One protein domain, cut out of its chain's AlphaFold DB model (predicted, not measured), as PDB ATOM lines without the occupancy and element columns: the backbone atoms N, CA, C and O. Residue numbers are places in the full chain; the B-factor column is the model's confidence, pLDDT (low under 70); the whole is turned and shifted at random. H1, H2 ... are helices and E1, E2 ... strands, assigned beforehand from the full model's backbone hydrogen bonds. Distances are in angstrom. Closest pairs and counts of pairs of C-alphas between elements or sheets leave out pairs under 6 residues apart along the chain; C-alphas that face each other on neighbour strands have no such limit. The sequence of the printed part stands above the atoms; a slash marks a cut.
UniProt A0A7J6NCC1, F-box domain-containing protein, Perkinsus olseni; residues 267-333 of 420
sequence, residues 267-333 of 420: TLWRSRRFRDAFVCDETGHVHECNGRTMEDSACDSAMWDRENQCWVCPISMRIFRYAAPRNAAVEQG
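AT A GLANCE: This is residues 267 to 333 of the 420 residues of the protein "F-box domain-containing protein" of Perkinsus olseni (UniProt A0A7J6NCC1). With little regular structure, two small antiparallel sheets lie toward opposite ends, E1-E2-E3, a meander of successive antiparallel neighbours, and hairpin E4-E5, with long loops between them and short helix H1 at the hairpin's end. Of 67 printed residues, 20 are in named elements, mostly strand, ordered E1 E2 E3 E4 E5 H1. The whole is compact, radius of gyration of the C-alphas 12.4 A, spanning 33 by 25 by 20 A.

IN THESE COORDINATES: E1, residues 267 to 269, begins at C-alpha (125.962, 10.559, 67.003). E2 is 277 to 280, 9.9 A long; E3 286 to 288; E4 303 to 305; E5 310 to 312. H1, 328 to 331, ends at C-alpha (127.975, -11.223, 83.416).

HOW THE PARTS SIT: Within hydrogen-bond range are N 269 and O 277 of the antiparallel neighbours E1 and E2, 2.8 A, N 287 and O 278 of the antiparallel neighbours E3 and E2, 2.8 A, and N 305 and O 310 of the hairpin E4 and E5, 2.8 A. E3 and E4 are apart. The closest C-alphas of E4 and H1, Met 303 and Ala 328, are 6.8 A apart. H1 is too short for O i to N i+4 pairs; its one i+3 pair is out of range.

THE WHOLE: The printed part has no cut. Links E3 to E4 and E5 to H1 are long. Residues 269 to 275, 290 to 298 and 322 to 333 have pLDDT under 70.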
ATOM      1  N   THR A 267     124.966   9.619  67.520       74.44
ATOM      2  CA  THR A 267     125.962  10.559  67.003       74.44
ATOM      3  C   THR A 267     127.106  10.766  68.001       74.44
ATOM      4  O   THR A 267     126.930  11.219  69.133       74.44
ATOM      5  N   LEU A 268     128.327  10.434  67.568       73.88
ATOM      6  CA  LEU A 268     129.556  10.648  68.337       73.88
ATOM      7  C   LEU A 268     129.904  12.140  68.416       73.88
ATOM      8  O   LEU A 268     130.285  12.752  67.414       73.88
ATOM      9  N   TRP A 269     129.914  12.691  69.629       64.31
ATOM     10  CA  TRP A 269     130.358  14.051  69.896       64.31
ATOM     11  C   TRP A 269     131.716  14.076  70.615       64.31
ATOM     12  O   TRP A 269     131.844  13.781  71.805       64.31
ATOM     13  N   ARG A 270     132.769  14.454  69.875       56.00
ATOM     14  CA  ARG A 270     134.141  14.586  70.401       56.00
ATOM     15  C   ARG A 270     134.441  16.011  70.851       56.00
ATOM     16  O   ARG A 270     134.810  16.859  70.035       56.00
ATOM     17  N   SER A 271     134.415  16.258  72.158       51.28
ATOM     18  CA  SER A 271     135.001  17.475  72.728       51.28
ATOM     19  C   SER A 271     136.480  17.290  73.063       51.28
ATOM     20  O   SER A 271     136.896  16.263  73.581       51.28
ATOM     21  N   ARG A 272     137.288  18.344  72.891       43.88
ATOM     22  CA  ARG A 272     138.672  18.383  73.409       43.88
ATOM     23  C   ARG A 272     138.766  18.552  74.938       43.88
ATOM     24  O   ARG A 272     139.877  18.676  75.449       43.88
ATOM     25  N   ARG A 273     137.639  18.657  75.656       37.62
ATOM     26  CA  ARG A 273     137.593  18.917  77.111       37.62
ATOM     27  C   ARG A 273     136.657  18.002  77.910       37.62
ATOM     28  O   ARG A 273     136.842  17.910  79.119       37.62
ATOM     29  N   PHE A 274     135.694  17.345  77.270       47.78
ATOM     30  CA  PHE A 274     134.771  16.397  77.908       47.78
ATOM     31  C   PHE A 274     135.080  14.959  77.464       47.78
ATOM     32  O   PHE A 274     135.936  14.759  76.600       47.78
ATOM     33  N   ARG A 275     134.437  13.956  78.079       61.88
ATOM     34  CA  ARG A 275     134.515  12.563  77.597       61.88
ATOM     35  C   ARG A 275     133.925  12.479  76.180       61.88
ATOM     36  O   ARG A 275     133.162  13.363  75.790       61.88
ATOM     37  N   ASP A 276     134.251  11.420  75.438       71.31
ATOM     38  CA  ASP A 276     133.491  11.089  74.226       71.31
ATOM     39  C   ASP A 276     132.049  10.788  74.664       71.31
ATOM     40  O   ASP A 276     131.804   9.820  75.393       71.31
ATOM     41  N   ALA A 277     131.132  11.666  74.268       74.69
ATOM     42  CA  ALA A 277     129.716  11.592  74.581       74.69
ATOM     43  C   ALA A 277     128.958  11.223  73.308       74.69
ATOM     44  O   ALA A 277     129.263  11.734  72.227       74.69
ATOM     45  N   PHE A 278     127.985  10.332  73.434       78.50
ATOM     46  CA  PHE A 278     127.185   9.851  72.315       78.50
ATOM     47  C   PHE A 278     125.748  10.241  72.586       78.50
ATOM     48  O   PHE A 278     125.223   9.895  73.640       78.50
ATOM     49  N   VAL A 279     125.138  10.988  71.674       78.88
ATOM     50  CA  VAL A 279     123.727  11.361  71.792       78.88
ATOM     51  C   VAL A 279     122.931  10.379  70.947       78.88
ATOM     52  O   VAL A 279     123.249  10.186  69.777       78.88
ATOM     53  N   CYS A 280     121.940   9.721  71.542       80.00
ATOM     54  CA  CYS A 280     120.997   8.897  70.796       80.00
ATOM     55  C   CYS A 280     120.097   9.808  69.950       80.00
ATOM     56  O   CYS A 280     119.362  10.627  70.501       80.00
ATOM     57  N   ASP A 281     120.128   9.655  68.627       75.12
ATOM     58  CA  ASP A 281     119.381  10.498  67.686       75.12
ATOM     59  C   ASP A 281     117.854  10.302  67.814       75.12
ATOM     60  O   ASP A 281     117.083  11.152  67.374       75.12
ATOM     61  N   GLU A 282     117.403   9.193  68.420       75.56
ATOM     62  CA  GLU A 282     115.978   8.901  68.650       75.56
ATOM     63  C   GLU A 282     115.439   9.424  69.986       75.56
ATOM     64  O   GLU A 282     114.254   9.737  70.082       75.56
ATOM     65  N   THR A 283     116.276   9.485  71.029       81.12
ATOM     66  CA  THR A 283     115.834   9.777  72.408       81.12
ATOM     67  C   THR A 283     116.483  11.012  73.028       81.12
ATOM     68  O   THR A 283     116.106  11.406  74.126       81.12
ATOM     69  N   GLY A 284     117.495  11.600  72.383       79.31
ATOM     70  CA  GLY A 284     118.288  12.709  72.928       79.31
ATOM     71  C   GLY A 284     119.169  12.337  74.131       79.31
ATOM     72  O   GLY A 284     119.900  13.187  74.643       79.31
ATOM     73  N   HIS A 285     119.136  11.086  74.603       73.56
ATOM     74  CA  HIS A 285     119.905  10.670  75.771       73.56
ATOM     75  C   HIS A 285     121.411  10.638  75.490       73.56
ATOM     76  O   HIS A 285     121.866  10.194  74.436       73.56
ATOM     77  N   VAL A 286     122.188  11.097  76.476       77.88
ATOM     78  CA  VAL A 286     123.651  11.155  76.412       77.88
ATOM     79  C   VAL A 286     124.255   9.924  77.084       77.88
ATOM     80  O   VAL A 286     124.121   9.736  78.292       77.88
ATOM     81  N   HIS A 287     124.978   9.117  76.316       71.62
ATOM     82  CA  HIS A 287     125.769   7.995  76.809       71.62
ATOM     83  C   HIS A 287     127.231   8.433  77.019       71.62
ATOM     84  O   HIS A 287     127.904   8.860  76.074       71.62
ATOM     85  N   GLU A 288     127.754   8.310  78.245       75.31
ATOM     86  CA  GLU A 288     129.176   8.539  78.546       75.31
ATOM     87  C   GLU A 288     129.987   7.238  78.428       75.31
ATOM     88  O   GLU A 288     129.820   6.308  79.216       75.31
ATOM     89  N   CYS A 289     130.944   7.181  77.495       73.62
ATOM     90  CA  CYS A 289     131.913   6.084  77.462       73.62
ATOM     91  C   CYS A 289     133.042   6.341  78.479       73.62
ATOM     92  O   CYS A 289     133.902   7.201  78.274       73.62
ATOM     93  N   ASN A 290     133.064   5.577  79.574       66.38
ATOM     94  CA  ASN A 290     133.933   5.855  80.724       66.38
ATOM     95  C   ASN A 290     135.439   5.578  80.535       66.38
ATOM     96  O   ASN A 290     136.237   6.169  81.267       66.38
ATOM     97  N   GLY A 291     135.852   4.773  79.550       61.16
ATOM     98  CA  GLY A 291     137.271   4.490  79.288       61.16
ATOM     99  C   GLY A 291     138.029   5.702  78.725       61.16
ATOM    100  O   GLY A 291     137.769   6.130  77.596       61.16
ATOM    101  N   ARG A 292     138.992   6.264  79.472       50.16
ATOM    102  CA  ARG A 292     139.807   7.412  79.018       50.16
ATOM    103  C   ARG A 292     141.062   6.996  78.250       50.16
ATOM    104  O   ARG A 292     141.467   7.715  77.340       50.16
ATOM    105  N   THR A 293     141.638   5.848  78.579       53.44
ATOM    106  CA  THR A 293     142.863   5.293  77.987       53.44
ATOM    107  C   THR A 293     142.643   3.858  77.494       53.44
ATOM    108  O   THR A 293     141.569   3.288  77.676       53.44
ATOM    109  N   MET A 294     143.660   3.261  76.860       49.38
ATOM    110  CA  MET A 294     143.642   1.839  76.476       49.38
ATOM    111  C   MET A 294     143.736   0.895  77.695       49.38
ATOM    112  O   MET A 294     143.493  -0.301  77.557       49.38
ATOM    113  N   GLU A 295     144.079   1.444  78.866       53.81
ATOM    114  CA  GLU A 295     144.297   0.746  80.140       53.81
ATOM    115  C   GLU A 295     143.084   0.872  81.090       53.81
ATOM    116  O   GLU A 295     142.899   0.038  81.977       53.81
ATOM    117  N   ASP A 296     142.203   1.861  80.873       60.03
ATOM    118  CA  ASP A 296     140.957   2.041  81.632       60.03
ATOM    119  C   ASP A 296     139.900   0.991  81.237       60.03
ATOM    120  O   ASP A 296     138.970   1.254  80.468       60.03
ATOM    121  N   SER A 297     140.035  -0.204  81.807       55.16
ATOM    122  CA  SER A 297     139.153  -1.378  81.674       55.16
ATOM    123  C   SER A 297     137.779  -1.224  82.357       55.16
ATOM    124  O   SER A 297     137.275  -2.131  83.018       55.16
ATOM    125  N   ALA A 298     137.153  -0.056  82.216       62.41
ATOM    126  CA  ALA A 298     135.901   0.309  82.878       62.41
ATOM    127  C   ALA A 298     134.920   0.971  81.896       62.41
ATOM    128  O   ALA A 298     134.535   2.133  82.040       62.41
ATOM    129  N   CYS A 299     134.532   0.226  80.861       78.81
ATOM    130  CA  CYS A 299     133.337   0.521  80.079       78.81
ATOM    131  C   CYS A 299     132.299  -0.564  80.366       78.81
ATOM    132  O   CYS A 299     132.443  -1.687  79.892       78.81
ATOM    133  N   ASP A 300     131.269  -0.220  81.138       76.06
ATOM    134  CA  ASP A 300     130.232  -1.166  81.571       76.06
ATOM    135  C   ASP A 300     129.405  -1.717  80.400       76.06
ATOM    136  O   ASP A 300     128.888  -2.822  80.464       76.06
ATOM    137  N   SER A 301     129.337  -0.977  79.290       80.94
ATOM    138  CA  SER A 301     128.645  -1.396  78.067       80.94
ATOM    139  C   SER A 301     129.514  -2.215  77.104       80.94
ATOM    140  O   SER A 301     129.053  -2.523  76.009       80.94
ATOM    141  N   ALA A 302     130.780  -2.507  77.421       86.12
ATOM    142  CA  ALA A 302     131.647  -3.242  76.501       86.12
ATOM    143  C   ALA A 302     131.325  -4.745  76.481       86.12
ATOM    144  O   ALA A 302     131.196  -5.385  77.518       86.12
ATOM    145  N   MET A 303     131.233  -5.305  75.276       88.75
ATOM    146  CA  MET A 303     130.840  -6.688  74.998       88.75
ATOM    147  C   MET A 303     131.987  -7.470  74.347       88.75
ATOM    148  O   MET A 303     132.801  -6.888  73.628       88.75
ATOM    149  N   TRP A 304     132.062  -8.781  74.583       92.62
ATOM    150  CA  TRP A 304     133.067  -9.639  73.955       92.62
ATOM    151  C   TRP A 304     132.662 -10.017  72.526       92.62
ATOM    152  O   TRP A 304     131.683 -10.735  72.307       92.62
ATOM    153  N   ASP A 305     133.443  -9.566  71.548       90.31
ATOM    154  CA  ASP A 305     133.359 -10.032  70.170       90.31
ATOM    155  C   ASP A 305     134.064 -11.394  70.051       90.31
ATOM    156  O   ASP A 305     135.287 -11.504  70.165       90.31
ATOM    157  N   ARG A 306     133.271 -12.449  69.823       86.94
ATOM    158  CA  ARG A 306     133.764 -13.828  69.675       86.94
ATOM    159  C   ARG A 306     134.524 -14.076  68.373       86.94
ATOM    160  O   ARG A 306     135.346 -14.986  68.351       86.94
ATOM    161  N   GLU A 307     134.237 -13.329  67.309       87.06
ATOM    162  CA  GLU A 307     134.875 -13.509  66.001       87.06
ATOM    163  C   GLU A 307     136.259 -12.853  65.986       87.06
ATOM    164  O   GLU A 307     137.227 -13.457  65.527       87.06
ATOM    165  N   ASN A 308     136.376 -11.662  66.584       85.56
ATOM    166  CA  ASN A 308     137.630 -10.908  66.661       85.56
ATOM    167  C   ASN A 308     138.414 -11.098  67.977       85.56
ATOM    168  O   ASN A 308     139.475 -10.496  68.134       85.56
ATOM    169  N   GLN A 309     137.904 -11.903  68.918       90.31
ATOM    170  CA  GLN A 309     138.502 -12.180  70.238       90.31
ATOM    171  C   GLN A 309     138.942 -10.911  70.991       90.31
ATOM    172  O   GLN A 309     140.067 -10.810  71.487       90.31
ATOM    173  N   CYS A 310     138.062  -9.913  71.055       91.12
ATOM    174  CA  CYS A 310     138.344  -8.659  71.748       91.12
ATOM    175  C   CYS A 310     137.091  -8.056  72.386       91.12
ATOM    176  O   CYS A 310     135.964  -8.340  71.989       91.12
ATOM    177  N   TRP A 311     137.286  -7.197  73.386       88.62
ATOM    178  CA  TRP A 311     136.191  -6.429  73.971       88.62
ATOM    179  C   TRP A 311     135.934  -5.183  73.127       88.62
ATOM    180  O   TRP A 311     136.870  -4.445  72.814       88.62
ATOM    181  N   VAL A 312     134.676  -4.916  72.791       89.62
ATOM    182  CA  VAL A 312     134.261  -3.751  72.004       89.62
ATOM    183  C   VAL A 312     133.160  -3.009  72.751       89.62
ATOM    184  O   VAL A 312     132.176  -3.604  73.177       89.62
ATOM    185  N   CYS A 313     133.298  -1.695  72.916       91.00
ATOM    186  CA  CYS A 313     132.183  -0.857  73.356       91.00
ATOM    187  C   CYS A 313     131.285  -0.561  72.142       91.00
ATOM    188  O   CYS A 313     131.758   0.134  71.245       91.00
ATOM    189  N   PRO A 314     130.018  -1.018  72.093       79.94
ATOM    190  CA  PRO A 314     129.135  -0.792  70.948       79.94
ATOM    191  C   PRO A 314     128.755   0.687  70.807       79.94
ATOM    192  O   PRO A 314     128.595   1.176  69.698       79.94
ATOM    193  N   ILE A 315     128.703   1.425  71.924       79.88
ATOM    194  CA  ILE A 315     128.449   2.871  71.944       79.88
ATOM    195  C   ILE A 315     129.609   3.634  71.282       79.88
ATOM    196  O   ILE A 315     129.381   4.520  70.468       79.88
ATOM    197  N   SER A 316     130.864   3.301  71.622       81.94
ATOM    198  CA  SER A 316     132.041   4.085  71.202       81.94
ATOM    199  C   SER A 316     132.893   3.482  70.092       81.94
ATOM    200  O   SER A 316     133.851   4.118  69.645       81.94
ATOM    201  N   MET A 317     132.577   2.258  69.668       82.19
ATOM    202  CA  MET A 317     133.349   1.432  68.734       82.19
ATOM    203  C   MET A 317     134.835   1.276  69.118       82.19
ATOM    204  O   MET A 317     135.687   0.983  68.278       82.19
ATOM    205  N   ARG A 318     135.172   1.478  70.400       81.75
ATOM    206  CA  ARG A 318     136.529   1.283  70.928       81.75
ATOM    207  C   ARG A 318     136.777  -0.190  71.226       81.75
ATOM    208  O   ARG A 318     135.966  -0.829  71.893       81.75
ATOM    209  N   ILE A 319     137.931  -0.678  70.776       86.31
ATOM    210  CA  ILE A 319     138.426  -2.036  71.015       86.31
ATOM    211  C   ILE A 319     139.387  -2.017  72.211       86.31
ATOM    212  O   ILE A 319     140.419  -1.341  72.163       86.31
ATOM    213  N   PHE A 320     139.087  -2.790  73.253       83.75
ATOM    214  CA  PHE A 320     139.956  -3.012  74.410       83.75
ATOM    215  C   PHE A 320     140.707  -4.332  74.200       83.75
ATOM    216  O   PHE A 320     140.104  -5.399  74.084       83.75
ATOM    217  N   ARG A 321     142.039  -4.250  74.091       73.12
ATOM    218  CA  ARG A 321     142.890  -5.378  73.665       73.12
ATOM    219  C   ARG A 321     143.457  -6.233  74.799       73.12
ATOM    220  O   ARG A 321     143.902  -7.336  74.518       73.12
ATOM    221  N   TYR A 322     143.484  -5.726  76.034       62.62
ATOM    222  CA  TYR A 322     144.335  -6.291  77.096       62.62
ATOM    223  C   TYR A 322     143.658  -6.497  78.454       62.62
ATOM    224  O   TYR A 322     144.297  -6.989  79.376       62.62
ATOM    225  N   ALA A 323     142.383  -6.142  78.601       62.41
ATOM    226  CA  ALA A 323     141.647  -6.382  79.834       62.41
ATOM    227  C   ALA A 323     140.160  -6.535  79.532       62.41
ATOM    228  O   ALA A 323     139.584  -5.727  78.798       62.41
ATOM    229  N   ALA A 324     139.541  -7.550  80.131       65.56
ATOM    230  CA  ALA A 324     138.094  -7.600  80.212       65.56
ATOM    231  C   ALA A 324     137.603  -6.491  81.157       65.56
ATOM    232  O   ALA A 324     138.215  -6.290  82.212       65.56
ATOM    233  N   PRO A 325     136.520  -5.767  80.824       64.81
ATOM    234  CA  PRO A 325     135.907  -4.852  81.768       64.81
ATOM    235  C   PRO A 325     135.485  -5.628  83.016       64.81
ATOM    236  O   PRO A 325     134.843  -6.674  82.889       64.81
ATOM    237  N   ARG A 326     135.829  -5.127  84.213       57.47
ATOM    238  CA  ARG A 326     135.627  -5.862  85.484       57.47
ATOM    239  C   ARG A 326     134.208  -6.409  85.664       57.47
ATOM    240  O   ARG A 326     134.049  -7.484  86.230       57.47
ATOM    241  N   ASN A 327     133.211  -5.678  85.175       60.25
ATOM    242  CA  ASN A 327     131.801  -6.028  85.306       60.25
ATOM    243  C   ASN A 327     131.339  -6.973  84.178       60.25
ATOM    244  O   ASN A 327     130.625  -7.941  84.426       60.25
ATOM    245  N   ALA A 328     131.826  -6.768  82.949       62.22
ATOM    246  CA  ALA A 328     131.341  -7.477  81.765       62.22
ATOM    247  C   ALA A 328     131.845  -8.931  81.645       62.22
ATOM    248  O   ALA A 328     131.143  -9.779  81.093       62.22
ATOM    249  N   ALA A 329     133.030  -9.257  82.182       60.75
ATOM    250  CA  ALA A 329     133.517 -10.644  82.224       60.75
ATOM    251  C   ALA A 329     132.605 -11.553  83.068       60.75
ATOM    252  O   ALA A 329     132.287 -12.674  82.669       60.75
ATOM    253  N   VAL A 330     132.163 -11.029  84.217       63.75
ATOM    254  CA  VAL A 330     131.343 -11.742  85.206       63.75
ATOM    255  C   VAL A 330     129.956 -12.042  84.641       63.75
ATOM    256  O   VAL A 330     129.501 -13.180  84.713       63.75
ATOM    257  N   GLU A 331     129.309 -11.056  84.013       62.00
ATOM    258  CA  GLU A 331     127.975 -11.223  83.416       62.00
ATOM    259  C   GLU A 331     127.955 -12.200  82.229       62.00
ATOM    260  O   GLU A 331     126.942 -12.856  81.988       62.00
ATOM    261  N   GLN A 332     129.066 -12.335  81.498       66.75
ATOM    262  CA  GLN A 332     129.166 -13.236  80.342       66.75
ATOM    263  C   GLN A 332     129.732 -14.627  80.680       66.75
ATOM    264  O   GLN A 332     129.900 -15.448  79.776       66.75
ATOM    265  N   GLY A 333     130.004 -14.914  81.959       67.44
ATOM    266  CA  GLY A 333     130.531 -16.208  82.408       67.44
ATOM    267  C   GLY A 333     131.937 -16.519  81.883       67.44
ATOM    268  O   GLY A 333     132.284 -17.686  81.711       67.44
TER     269      GLY A 333